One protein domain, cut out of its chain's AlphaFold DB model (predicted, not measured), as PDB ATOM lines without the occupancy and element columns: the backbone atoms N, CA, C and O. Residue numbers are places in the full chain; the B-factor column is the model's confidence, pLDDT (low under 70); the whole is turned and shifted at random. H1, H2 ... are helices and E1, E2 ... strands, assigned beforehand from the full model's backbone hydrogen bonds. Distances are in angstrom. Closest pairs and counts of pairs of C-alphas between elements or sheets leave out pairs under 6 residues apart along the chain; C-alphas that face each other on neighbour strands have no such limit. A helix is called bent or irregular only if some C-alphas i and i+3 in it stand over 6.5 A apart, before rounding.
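This is residues 5 to 75 of the 76 residues of the protein "CoA-binding protein" of Nitrososphaeria archaeon (UniProt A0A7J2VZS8). A two-stranded ribbon, bent partway along, runs beside one long helix, H2: E1 runs on into E2, the chain turns, and E3 runs on into E4 beside E1. H1 packs on H2 well away from the strands, and the long link of residues 13 to 30 reaches the end of the long axis opposite Ser 75. The 71 printed residues hold two named helices and four strands in the order H1 H2 E1 E2 E3 E4, a mixed class, with two antiparallel sheets, E1 - E4 and E2 - E3. The whole is only just compact, close to loose, with a radius of gyration of the C-alphas of 13.4 A, and elongated, spanning 44 by 24 by 20 A.

E1 is residues 50 to 55, 13.8 A long, and E4 is residues 70 to 74, 13.2 A, ending at C-alpha 74 (223.911, 232.117, 202.250). E2 is residues 58 to 61 and E3 residues 64 to 67. H2, residues 31 to 45, spans 20.4 A from C-alpha 31 (226.066, 258.291, 215.698). H1, residues 5 to 12, begins at C-alpha 5 (226.439, 259.637, 205.075).

E1 and E4 are antiparallel at 173 degrees, with N 54 and O 71 2.9 A apart, within hydrogen-bond range. E1 runs on into E2 at 34 degrees, and E3 into E4 at 42 degrees. E2 and E3 form a hairpin, with N 59 and O 66 at 2.8 A. The closest C-alphas of H2 and E1 are those of Ala 45 and Leu 53, 5.6 A; of H2 and E3, those of Leu 34 and Leu 65, 7.2 A. H1 and H2 touch, closest at the C-alphas of Ala 7 and Ser 35, 5.0 A, at a steep tilt of 63 degrees, opposite ways. H1 is apart from E1, E2, E3 and E4. In H1 and H2 every O i to N i+4 pair is within hydrogen-bond range.

The two C-alphas farthest apart, those of Gly 25 and Ser 75, are 44.3 A apart. The printed part has no cut; the link from H1 to H2 is long and the other four are tight. The mean pLDDT of the printed part is 95.2, and no printed residue is under 70.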
ATOM      1  N   GLU A   5     227.336 258.483 205.169       98.44
ATOM      2  CA  GLU A   5     226.439 259.637 205.075       98.44
ATOM      3  C   GLU A   5     224.987 259.200 204.851       98.44
ATOM      4  O   GLU A   5     224.081 259.696 205.522       98.44
ATOM      5  N   GLU A   6     224.764 258.227 203.964       98.62
ATOM      6  CA  GLU A   6     223.446 257.625 203.744       98.62
ATOM      7  C   GLU A   6     222.952 256.926 205.013       98.62
ATOM      8  O   GLU A   6     221.837 257.184 205.465       98.62
ATOM      9  N   ALA A   7     223.806 256.126 205.662       98.38
ATOM     10  CA  ALA A   7     223.482 255.489 206.937       98.38
ATOM     11  C   ALA A   7     223.150 256.515 208.035       98.38
ATOM     12  O   ALA A   7     222.233 256.303 208.831       98.38
ATOM     13  N   PHE A   8     223.851 257.652 208.077       98.12
ATOM     14  CA  PHE A   8     223.536 258.744 208.998       98.12
ATOM     15  C   PHE A   8     222.158 259.362 208.710       98.12
ATOM     16  O   PHE A   8     221.414 259.654 209.654       98.12
ATOM     17  N   SER A   9     221.787 259.533 207.435       98.25
ATOM     18  CA  SER A   9     220.439 259.978 207.045       98.25
ATOM     19  C   SER A   9     219.375 258.970 207.482       98.25
ATOM     20  O   SER A   9     218.404 259.347 208.133       98.25
ATOM     21  N   MET A  10     219.609 257.675 207.252       97.94
ATOM     22  CA  MET A  10     218.695 256.609 207.681       97.94
ATOM     23  C   MET A  10     218.466 256.622 209.199       97.94
ATOM     24  O   MET A  10     217.327 256.560 209.660       97.94
ATOM     25  N   ILE A  11     219.534 256.760 209.999       96.94
ATOM     26  CA  ILE A  11     219.420 256.901 211.462       96.94
ATOM     27  C   ILE A  11     218.636 258.169 211.825       96.94
ATOM     28  O   ILE A  11     217.839 258.174 212.766       96.94
ATOM     29  N   SER A  12     218.859 259.253 211.078       95.56
ATOM     30  CA  SER A  12     218.227 260.549 211.308       95.56
ATOM     31  C   SER A  12     216.710 260.539 211.113       95.56
ATOM     32  O   SER A  12     216.027 261.352 211.734       95.56
ATOM     33  N   GLU A  13     216.201 259.616 210.301       97.56
ATOM     34  CA  GLU A  13     214.783 259.444 209.972       97.56
ATOM     35  C   GLU A  13     214.041 258.510 210.947       97.56
ATOM     36  O   GLU A  13     212.810 258.406 210.910       97.56
ATOM     37  N   LEU A  14     214.756 257.843 211.863       96.50
ATOM     38  CA  LEU A  14     214.136 256.976 212.863       96.50
ATOM     39  C   LEU A  14     213.220 257.781 213.790       96.50
ATOM     40  O   LEU A  14     213.644 258.725 214.455       96.50
ATOM     41  N   ARG A  15     211.977 257.315 213.964       96.75
ATOM     42  CA  ARG A  15     211.025 257.905 214.930       96.75
ATOM     43  C   ARG A  15     211.583 257.961 216.354       96.75
ATOM     44  O   ARG A  15     211.260 258.869 217.111       96.75
ATOM     45  N   LEU A  16     212.415 256.983 216.714       94.00
ATOM     46  CA  LEU A  16     213.045 256.866 218.029       94.00
ATOM     47  C   LEU A  16     214.482 257.411 218.076       94.00
ATOM     48  O   LEU A  16     215.160 257.214 219.084       94.00
ATOM     49  N   ARG A  17     214.939 258.147 217.050       93.75
ATOM     50  CA  ARG A  17     216.234 258.851 217.054       93.75
ATOM     51  C   ARG A  17     216.506 259.628 218.355       93.75
ATOM     52  O   ARG A  17     217.647 259.558 218.806       93.75
ATOM     53  N   PRO A  18     215.534 260.303 219.014       92.12
ATOM     54  CA  PRO A  18     215.808 261.008 220.269       92.12
ATOM     55  C   PRO A  18     216.427 260.141 221.376       92.12
ATOM     56  O   PRO A  18     217.135 260.667 222.226       92.12
ATOM     57  N   LEU A  19     216.228 258.816 221.362       91.38
ATOM     58  CA  LEU A  19     216.875 257.910 222.320       91.38
ATOM     59  C   LEU A  19     218.391 257.793 222.096       91.38
ATOM     60  O   LEU A  19     219.133 257.574 223.050       91.38
ATOM     61  N   LEU A  20     218.858 257.985 220.861       92.69
ATOM     62  CA  LEU A  20     220.283 258.021 220.517       92.69
ATOM     63  C   LEU A  20     220.942 259.334 220.972       92.69
ATOM     64  O   LEU A  20     222.153 259.398 221.159       92.69
ATOM     65  N   GLU A  21     220.149 260.379 221.218       89.88
ATOM     66  CA  GLU A  21     220.621 261.675 221.714       89.88
ATOM     67  C   GLU A  21     220.764 261.731 223.248       89.88
ATOM     68  O   GLU A  21     221.034 262.795 223.816       89.88
ATOM     69  N   GLY A  22     220.663 260.573 223.904       85.31
ATOM     70  CA  GLY A  22     220.710 260.418 225.352       85.31
ATOM     71  C   GLY A  22     219.314 260.479 225.971       85.31
ATOM     72  O   GLY A  22     218.493 261.335 225.647       85.31
ATOM     73  N   TYR A  23     219.033 259.561 226.897       84.25
ATOM     74  CA  TYR A  23     217.745 259.468 227.585       84.25
ATOM     75  C   TYR A  23     217.941 259.025 229.037       84.25
ATOM     76  O   TYR A  23     218.668 258.074 229.300       84.25
ATOM     77  N   ARG A  24     217.292 259.706 229.997       83.81
ATOM     78  CA  ARG A  24     217.319 259.368 231.442       83.81
ATOM     79  C   ARG A  24     218.725 259.086 232.009       83.81
ATOM     80  O   ARG A  24     218.945 258.077 232.668       83.81
ATOM     81  N   GLY A  25     219.673 259.989 231.761       82.44
ATOM     82  CA  GLY A  25     221.047 259.870 232.270       82.44
ATOM     83  C   GLY A  25     221.958 258.955 231.447       82.44
ATOM     84  O   GLY A  25     223.147 258.879 231.747       82.44
ATOM     85  N   MET A  26     221.443 258.312 230.393       85.25
ATOM     86  CA  MET A  26     222.272 257.591 229.426       85.25
ATOM     87  C   MET A  26     223.076 258.571 228.560       85.25
ATOM     88  O   MET A  26     222.545 259.622 228.174       85.25
ATOM     89  N   PRO A  27     224.333 258.235 228.219       88.31
ATOM     90  CA  PRO A  27     225.150 259.054 227.335       88.31
ATOM     91  C   PRO A  27     224.564 259.122 225.918       88.31
ATOM     92  O   PRO A  27     223.875 258.208 225.462       88.31
ATOM     93  N   ARG A  28     224.893 260.201 225.199       92.75
ATOM     94  CA  ARG A  28     224.664 260.305 223.752       92.75
ATOM     95  C   ARG A  28     225.413 259.196 223.027       92.75
ATOM     96  O   ARG A  28     226.598 258.994 223.286       92.75
ATOM     97  N   VAL A  29     224.730 258.530 222.105       94.06
ATOM     98  CA  VAL A  29     225.338 257.564 221.193       94.06
ATOM     99  C   VAL A  29     226.288 258.284 220.236       94.06
ATOM    100  O   VAL A  29     225.990 259.373 219.743       94.06
ATOM    101  N   ASP A  30     227.423 257.653 219.939       94.38
ATOM    102  CA  ASP A  30     228.281 258.057 218.827       94.38
ATOM    103  C   ASP A  30     227.643 257.649 217.487       94.38
ATOM    104  O   ASP A  30     227.881 256.566 216.943       94.38
ATOM    105  N   THR A  31     226.786 258.526 216.958       94.50
ATOM    106  CA  THR A  31     226.066 258.291 215.698       94.50
ATOM    107  C   THR A  31     227.005 258.162 214.498       94.50
ATOM    108  O   THR A  31     226.675 257.437 213.564       94.50
ATOM    109  N   GLY A  32     228.177 258.807 214.518       95.38
ATOM    110  CA  GLY A  32     229.166 258.677 213.443       95.38
ATOM    111  C   GLY A  32     229.804 257.288 213.423       95.38
ATOM    112  O   GLY A  32     229.971 256.673 212.368       95.38
ATOM    113  N   ARG A  33     230.098 256.734 214.603       95.81
ATOM    114  CA  ARG A  33     230.552 255.345 214.721       95.81
ATOM    115  C   ARG A  33     229.464 254.355 214.305       95.81
ATOM    116  O   ARG A  33     229.775 253.378 213.626       95.81
ATOM    117  N   LEU A  34     228.209 254.608 214.683       96.75
ATOM    118  CA  LEU A  34     227.071 253.778 214.282       96.75
ATOM    119  C   LEU A  34     226.862 253.794 212.759       96.75
ATOM    120  O   LEU A  34     226.742 252.730 212.158       96.75
ATOM    121  N   SER A  35     226.885 254.966 212.120       97.81
ATOM    122  CA  SER A  35     226.721 255.080 210.666       97.81
ATOM    123  C   SER A  35     227.866 254.411 209.902       97.81
ATOM    124  O   SER A  35     227.626 253.684 208.938       97.81
ATOM    125  N   SER A  36     229.107 254.558 210.380       97.69
ATOM    126  CA  SER A  36     230.265 253.863 209.808       97.69
ATOM    127  C   SER A  36     230.138 252.340 209.925       97.69
ATOM    128  O   SER A  36     230.492 251.617 208.994       97.69
ATOM    129  N   ALA A  37     229.606 251.837 211.043       97.31
ATOM    130  CA  ALA A  37     229.364 250.410 211.220       97.31
ATOM    131  C   ALA A  37     228.263 249.884 210.290       97.31
ATOM    132  O   ALA A  37     228.449 248.828 209.695       97.31
ATOM    133  N   ILE A  38     227.165 250.629 210.114       98.12
ATOM    134  CA  ILE A  38     226.091 250.276 209.170       98.12
ATOM    135  C   ILE A  38     226.619 250.233 207.732       98.12
ATOM    136  O   ILE A  38     226.319 249.287 207.009       98.12
ATOM    137  N   SER A  39     227.445 251.201 207.327       98.56
ATOM    138  CA  SER A  39     228.052 251.215 205.989       98.56
ATOM    139  C   SER A  39     228.918 249.970 205.752       98.56
ATOM    140  O   SER A  39     228.645 249.210 204.824       98.56
ATOM    141  N   LYS A  40     229.843 249.651 206.669       97.94
ATOM    142  CA  LYS A  40     230.660 248.419 206.592       97.94
ATOM    143  C   LYS A  40     229.819 247.144 206.614       97.94
ATOM    144  O   LYS A  40     230.123 246.189 205.909       97.94
ATOM    145  N   PHE A  41     228.768 247.111 207.427       98.19
ATOM    146  CA  PHE A  41     227.837 245.988 207.470       98.19
ATOM    147  C   PHE A  41     227.113 245.808 206.132       98.19
ATOM    148  O   PHE A  41     226.960 244.685 205.664       98.19
ATOM    149  N   SER A  42     226.734 246.908 205.480       98.31
ATOM    150  CA  SER A  42     226.096 246.878 204.165       98.31
ATOM    151  C   SER A  42     227.028 246.383 203.055       98.31
ATOM    152  O   SER A  42     226.557 245.727 202.130       98.31
ATOM    153  N   ASP A  43     228.337 246.635 203.157       98.25
ATOM    154  CA  ASP A  43     229.327 246.075 202.228       98.25
ATOM    155  C   ASP A  43     229.365 244.544 202.332       98.25
ATOM    156  O   ASP A  43     229.337 243.844 201.318       98.25
ATOM    157  N   VAL A  44     229.348 244.013 203.560       97.69
ATOM    158  CA  VAL A  44     229.281 242.563 203.802       97.69
ATOM    159  C   VAL A  44     227.946 241.995 203.324       97.69
ATOM    160  O   VAL A  44     227.925 240.978 202.640       97.69
ATOM    161  N   ALA A  45     226.834 242.668 203.622       97.69
ATOM    162  CA  ALA A  45     225.503 242.236 203.197       97.69
ATOM    163  C   ALA A  45     225.338 242.204 201.666       97.69
ATOM    164  O   ALA A  45     224.533 241.435 201.157       97.69
ATOM    165  N   CYS A  46     226.090 243.028 200.928       97.62
ATOM    166  CA  CYS A  46     226.107 243.032 199.463       97.62
ATOM    167  C   CYS A  46     227.177 242.112 198.850       97.62
ATOM    168  O   CYS A  46     227.341 242.115 197.630       97.62
ATOM    169  N   SER A  47     227.926 241.366 199.664       97.50
ATOM    170  CA  SER A  47     228.921 240.416 199.165       97.50
ATOM    171  C   SER A  47     228.252 239.235 198.462       97.50
ATOM    172  O   SER A  47     227.140 238.829 198.805       97.50
ATOM    173  N   GLU A  48     228.939 238.671 197.469       97.25
ATOM    174  CA  GLU A  48     228.432 237.530 196.709       97.25
ATOM    175  C   GLU A  48     228.115 236.350 197.636       97.25
ATOM    176  O   GLU A  48     228.872 236.022 198.550       97.25
ATOM    177  N   GLY A  49     226.959 235.730 197.406       96.94
ATOM    178  CA  GLY A  49     226.483 234.589 198.177       96.94
ATOM    179  C   GLY A  49     225.814 234.928 199.508       96.94
ATOM    180  O   GLY A  49     225.251 234.027 200.120       96.94
ATOM    181  N   VAL A  50     225.795 236.191 199.951       98.06
ATOM    182  CA  VAL A  50     224.979 236.618 201.099       98.06
ATOM    183  C   VAL A  50     223.565 236.947 200.617       98.06
ATOM    184  O   VAL A  50     223.361 237.869 199.833       98.06
ATOM    185  N   VAL A  51     222.578 236.178 201.079       97.94
ATOM    186  CA  VAL A  51     221.153 236.383 200.756       97.94
ATOM    187  C   VAL A  51     220.489 237.282 201.794       97.94
ATOM    188  O   VAL A  51     219.693 238.152 201.454       97.94
ATOM    189  N   GLU A  52     220.829 237.076 203.063       97.75
ATOM    190  CA  GLU A  52     220.326 237.858 204.189       97.75
ATOM    191  C   GLU A  52     221.438 238.003 205.224       97.75
ATOM    192  O   GLU A  52     222.176 237.050 205.487       97.75
ATOM    193  N   LEU A  53     221.540 239.182 205.835       98.19
ATOM    194  CA  LEU A  53     222.423 239.433 206.962       98.19
ATOM    195  C   LEU A  53     221.700 240.330 207.969       98.19
ATOM    196  O   LEU A  53     221.291 241.442 207.640       98.19
ATOM    197  N   GLU A  54     221.561 239.850 209.199       98.19
ATOM    198  CA  GLU A  54     220.876 240.541 210.290       98.19
ATOM    199  C   GLU A  54     221.788 240.608 211.518       98.19
ATOM    200  O   GLU A  54     222.455 239.632 211.866       98.19
ATOM    201  N   VAL A  55     221.791 241.754 212.201       98.00
ATOM    202  CA  VAL A  55     222.356 241.902 213.549       98.00
ATOM    203  C   VAL A  55     221.230 242.306 214.477       98.00
ATOM    204  O   VAL A  55     220.691 243.410 214.364       98.00
ATOM    205  N   ASN A  56     220.891 241.423 215.408       97.12
ATOM    206  CA  ASN A  56     219.857 241.679 216.392       97.12
ATOM    207  C   ASN A  56     220.086 240.803 217.636       97.12
ATOM    208  O   ASN A  56     219.883 239.596 217.550       97.12
ATOM    209  N   PRO A  57     220.495 241.374 218.788       97.38
ATOM    210  CA  PRO A  57     220.570 242.807 219.067       97.38
ATOM    211  C   PRO A  57     221.916 243.460 218.696       97.38
ATOM    212  O   PRO A  57     222.996 242.911 218.938       97.38
ATOM    213  N   LEU A  58     221.839 244.700 218.195       96.38
ATOM    214  CA  LEU A  58     222.954 245.653 218.128       96.38
ATOM    215  C   LEU A  58     222.856 246.615 219.320       96.38
ATOM    216  O   LEU A  58     221.915 247.403 219.411       96.38
ATOM    217  N   ILE A  59     223.822 246.559 220.234       94.75
ATOM    218  CA  ILE A  59     223.864 247.428 221.413       94.75
ATOM    219  C   ILE A  59     224.736 248.642 221.129       94.75
ATOM    220  O   ILE A  59     225.883 248.509 220.695       94.75
ATOM    221  N   VAL A  60     224.207 249.820 221.461       92.56
ATOM    222  CA  VAL A  60     224.954 251.077 221.472       92.56
ATOM    223  C   VAL A  60     224.856 251.710 222.857       92.56
ATOM    224  O   VAL A  60     223.758 251.931 223.362       92.56
ATOM    225  N   ASP A  61     226.004 251.973 223.477       89.44
ATOM    226  CA  ASP A  61     226.122 252.537 224.828       89.44
ATOM    227  C   ASP A  61     227.178 253.648 224.825       89.44
ATOM    228  O   ASP A  61     228.387 253.414 224.939       89.44
ATOM    229  N   GLY A  62     226.725 254.882 224.601       87.56
ATOM    230  CA  GLY A  62     227.613 256.022 224.404       87.56
ATOM    231  C   GLY A  62     228.557 255.805 223.207       87.56
ATOM    232  O   GLY A  62     228.078 255.625 222.085       87.56
ATOM    233  N   PRO A  63     229.891 255.787 223.408       86.38
ATOM    234  CA  PRO A  63     230.861 255.524 222.339       86.38
ATOM    235  C   PRO A  63     231.013 254.032 221.994       86.38
ATOM    236  O   PRO A  63     231.761 253.668 221.081       86.38
ATOM    237  N   LYS A  64     230.375 253.145 222.760       91.44
ATOM    238  CA  LYS A  64     230.506 251.701 222.619       91.44
ATOM    239  C   LYS A  64     229.450 251.149 221.663       91.44
ATOM    240  O   LYS A  64     228.290 251.541 221.735       91.44
ATOM    241  N   LEU A  65     229.850 250.214 220.805       95.06
ATOM    242  CA  LEU A  65     228.996 249.588 219.796       95.06
ATOM    243  C   LEU A  65     229.344 248.103 219.682       95.06
ATOM    244  O   LEU A  65     230.497 247.779 219.384       95.06
ATOM    245  N   TYR A  66     228.366 247.224 219.901       95.44
ATOM    246  CA  TYR A  66     228.572 245.775 219.914       95.44
ATOM    247  C   TYR A  66     227.401 245.041 219.263       95.44
ATOM    248  O   TYR A  66     226.252 245.235 219.658       95.44
ATOM    249  N   ALA A  67     227.697 244.158 218.312       96.62
ATOM    250  CA  ALA A  67     226.764 243.122 217.885       96.62
ATOM    251  C   ALA A  67     226.805 241.992 218.920       96.62
ATOM    252  O   ALA A  67     227.876 241.441 219.174       96.62
ATOM    253  N   VAL A  68     225.672 241.689 219.550       97.94
ATOM    254  CA  VAL A  68     225.580 240.585 220.522       97.94
ATOM    255  C   VAL A  68     225.277 239.273 219.814       97.94
ATOM    256  O   VAL A  68     225.790 238.231 220.210       97.94
ATOM    257  N   ASP A  69     224.465 239.350 218.764       97.88
ATOM    258  CA  ASP A  69     224.097 238.230 217.911       97.88
ATOM    259  C   ASP A  69     223.994 238.691 216.452       97.88
ATOM    260  O   ASP A  69     223.709 239.864 216.175       97.88
ATOM    261  N   ALA A  70     224.257 237.773 215.527       97.62
ATOM    262  CA  ALA A  70     224.173 238.008 214.095       97.62
ATOM    263  C   ALA A  70     223.824 236.713 213.354       97.62
ATOM    264  O   ALA A  70     224.364 235.647 213.650       97.62
ATOM    265  N   ARG A  71     222.968 236.820 212.336       98.25
ATOM    266  CA  ARG A  71     222.560 235.699 211.484       98.25
ATOM    267  C   ARG A  71     222.801 236.042 210.021       98.25
ATOM    268  O   ARG A  71     222.460 237.135 209.580       98.25
ATOM    269  N   ALA A  72     223.341 235.084 209.272       97.81
ATOM    270  CA  ALA A  72     223.483 235.169 207.825       97.81
ATOM    271  C   ALA A  72     222.778 233.988 207.150       97.81
ATOM    272  O   ALA A  72     222.869 232.855 207.626       97.81
ATOM    273  N   VAL A  73     222.109 234.252 206.032       98.31
ATOM    274  CA  VAL A  73     221.631 233.231 205.096       98.31
ATOM    275  C   VAL A  73     222.495 233.326 203.851       98.31
ATOM    276  O   VAL A  73     222.660 234.413 203.295       98.31
ATOM    277  N   LEU A  74     223.049 232.195 203.423       97.94
ATOM    278  CA  LEU A  74     223.911 232.117 202.250       97.94
ATOM    279  C   LEU A  74     223.189 231.415 201.098       97.94
ATOM    280  O   LEU A  74     222.322 230.568 201.327       97.94
ATOM    281  N   SER A  75     223.545 231.765 199.865       95.56
ATOM    282  CA  SER A  75     223.147 230.981 198.699       95.56
ATOM    283  C   SER A  75     223.797 229.596 198.760       95.56
ATOM    284  O   SER A  75     224.885 229.447 199.318       95.56
TER     285      SER A  75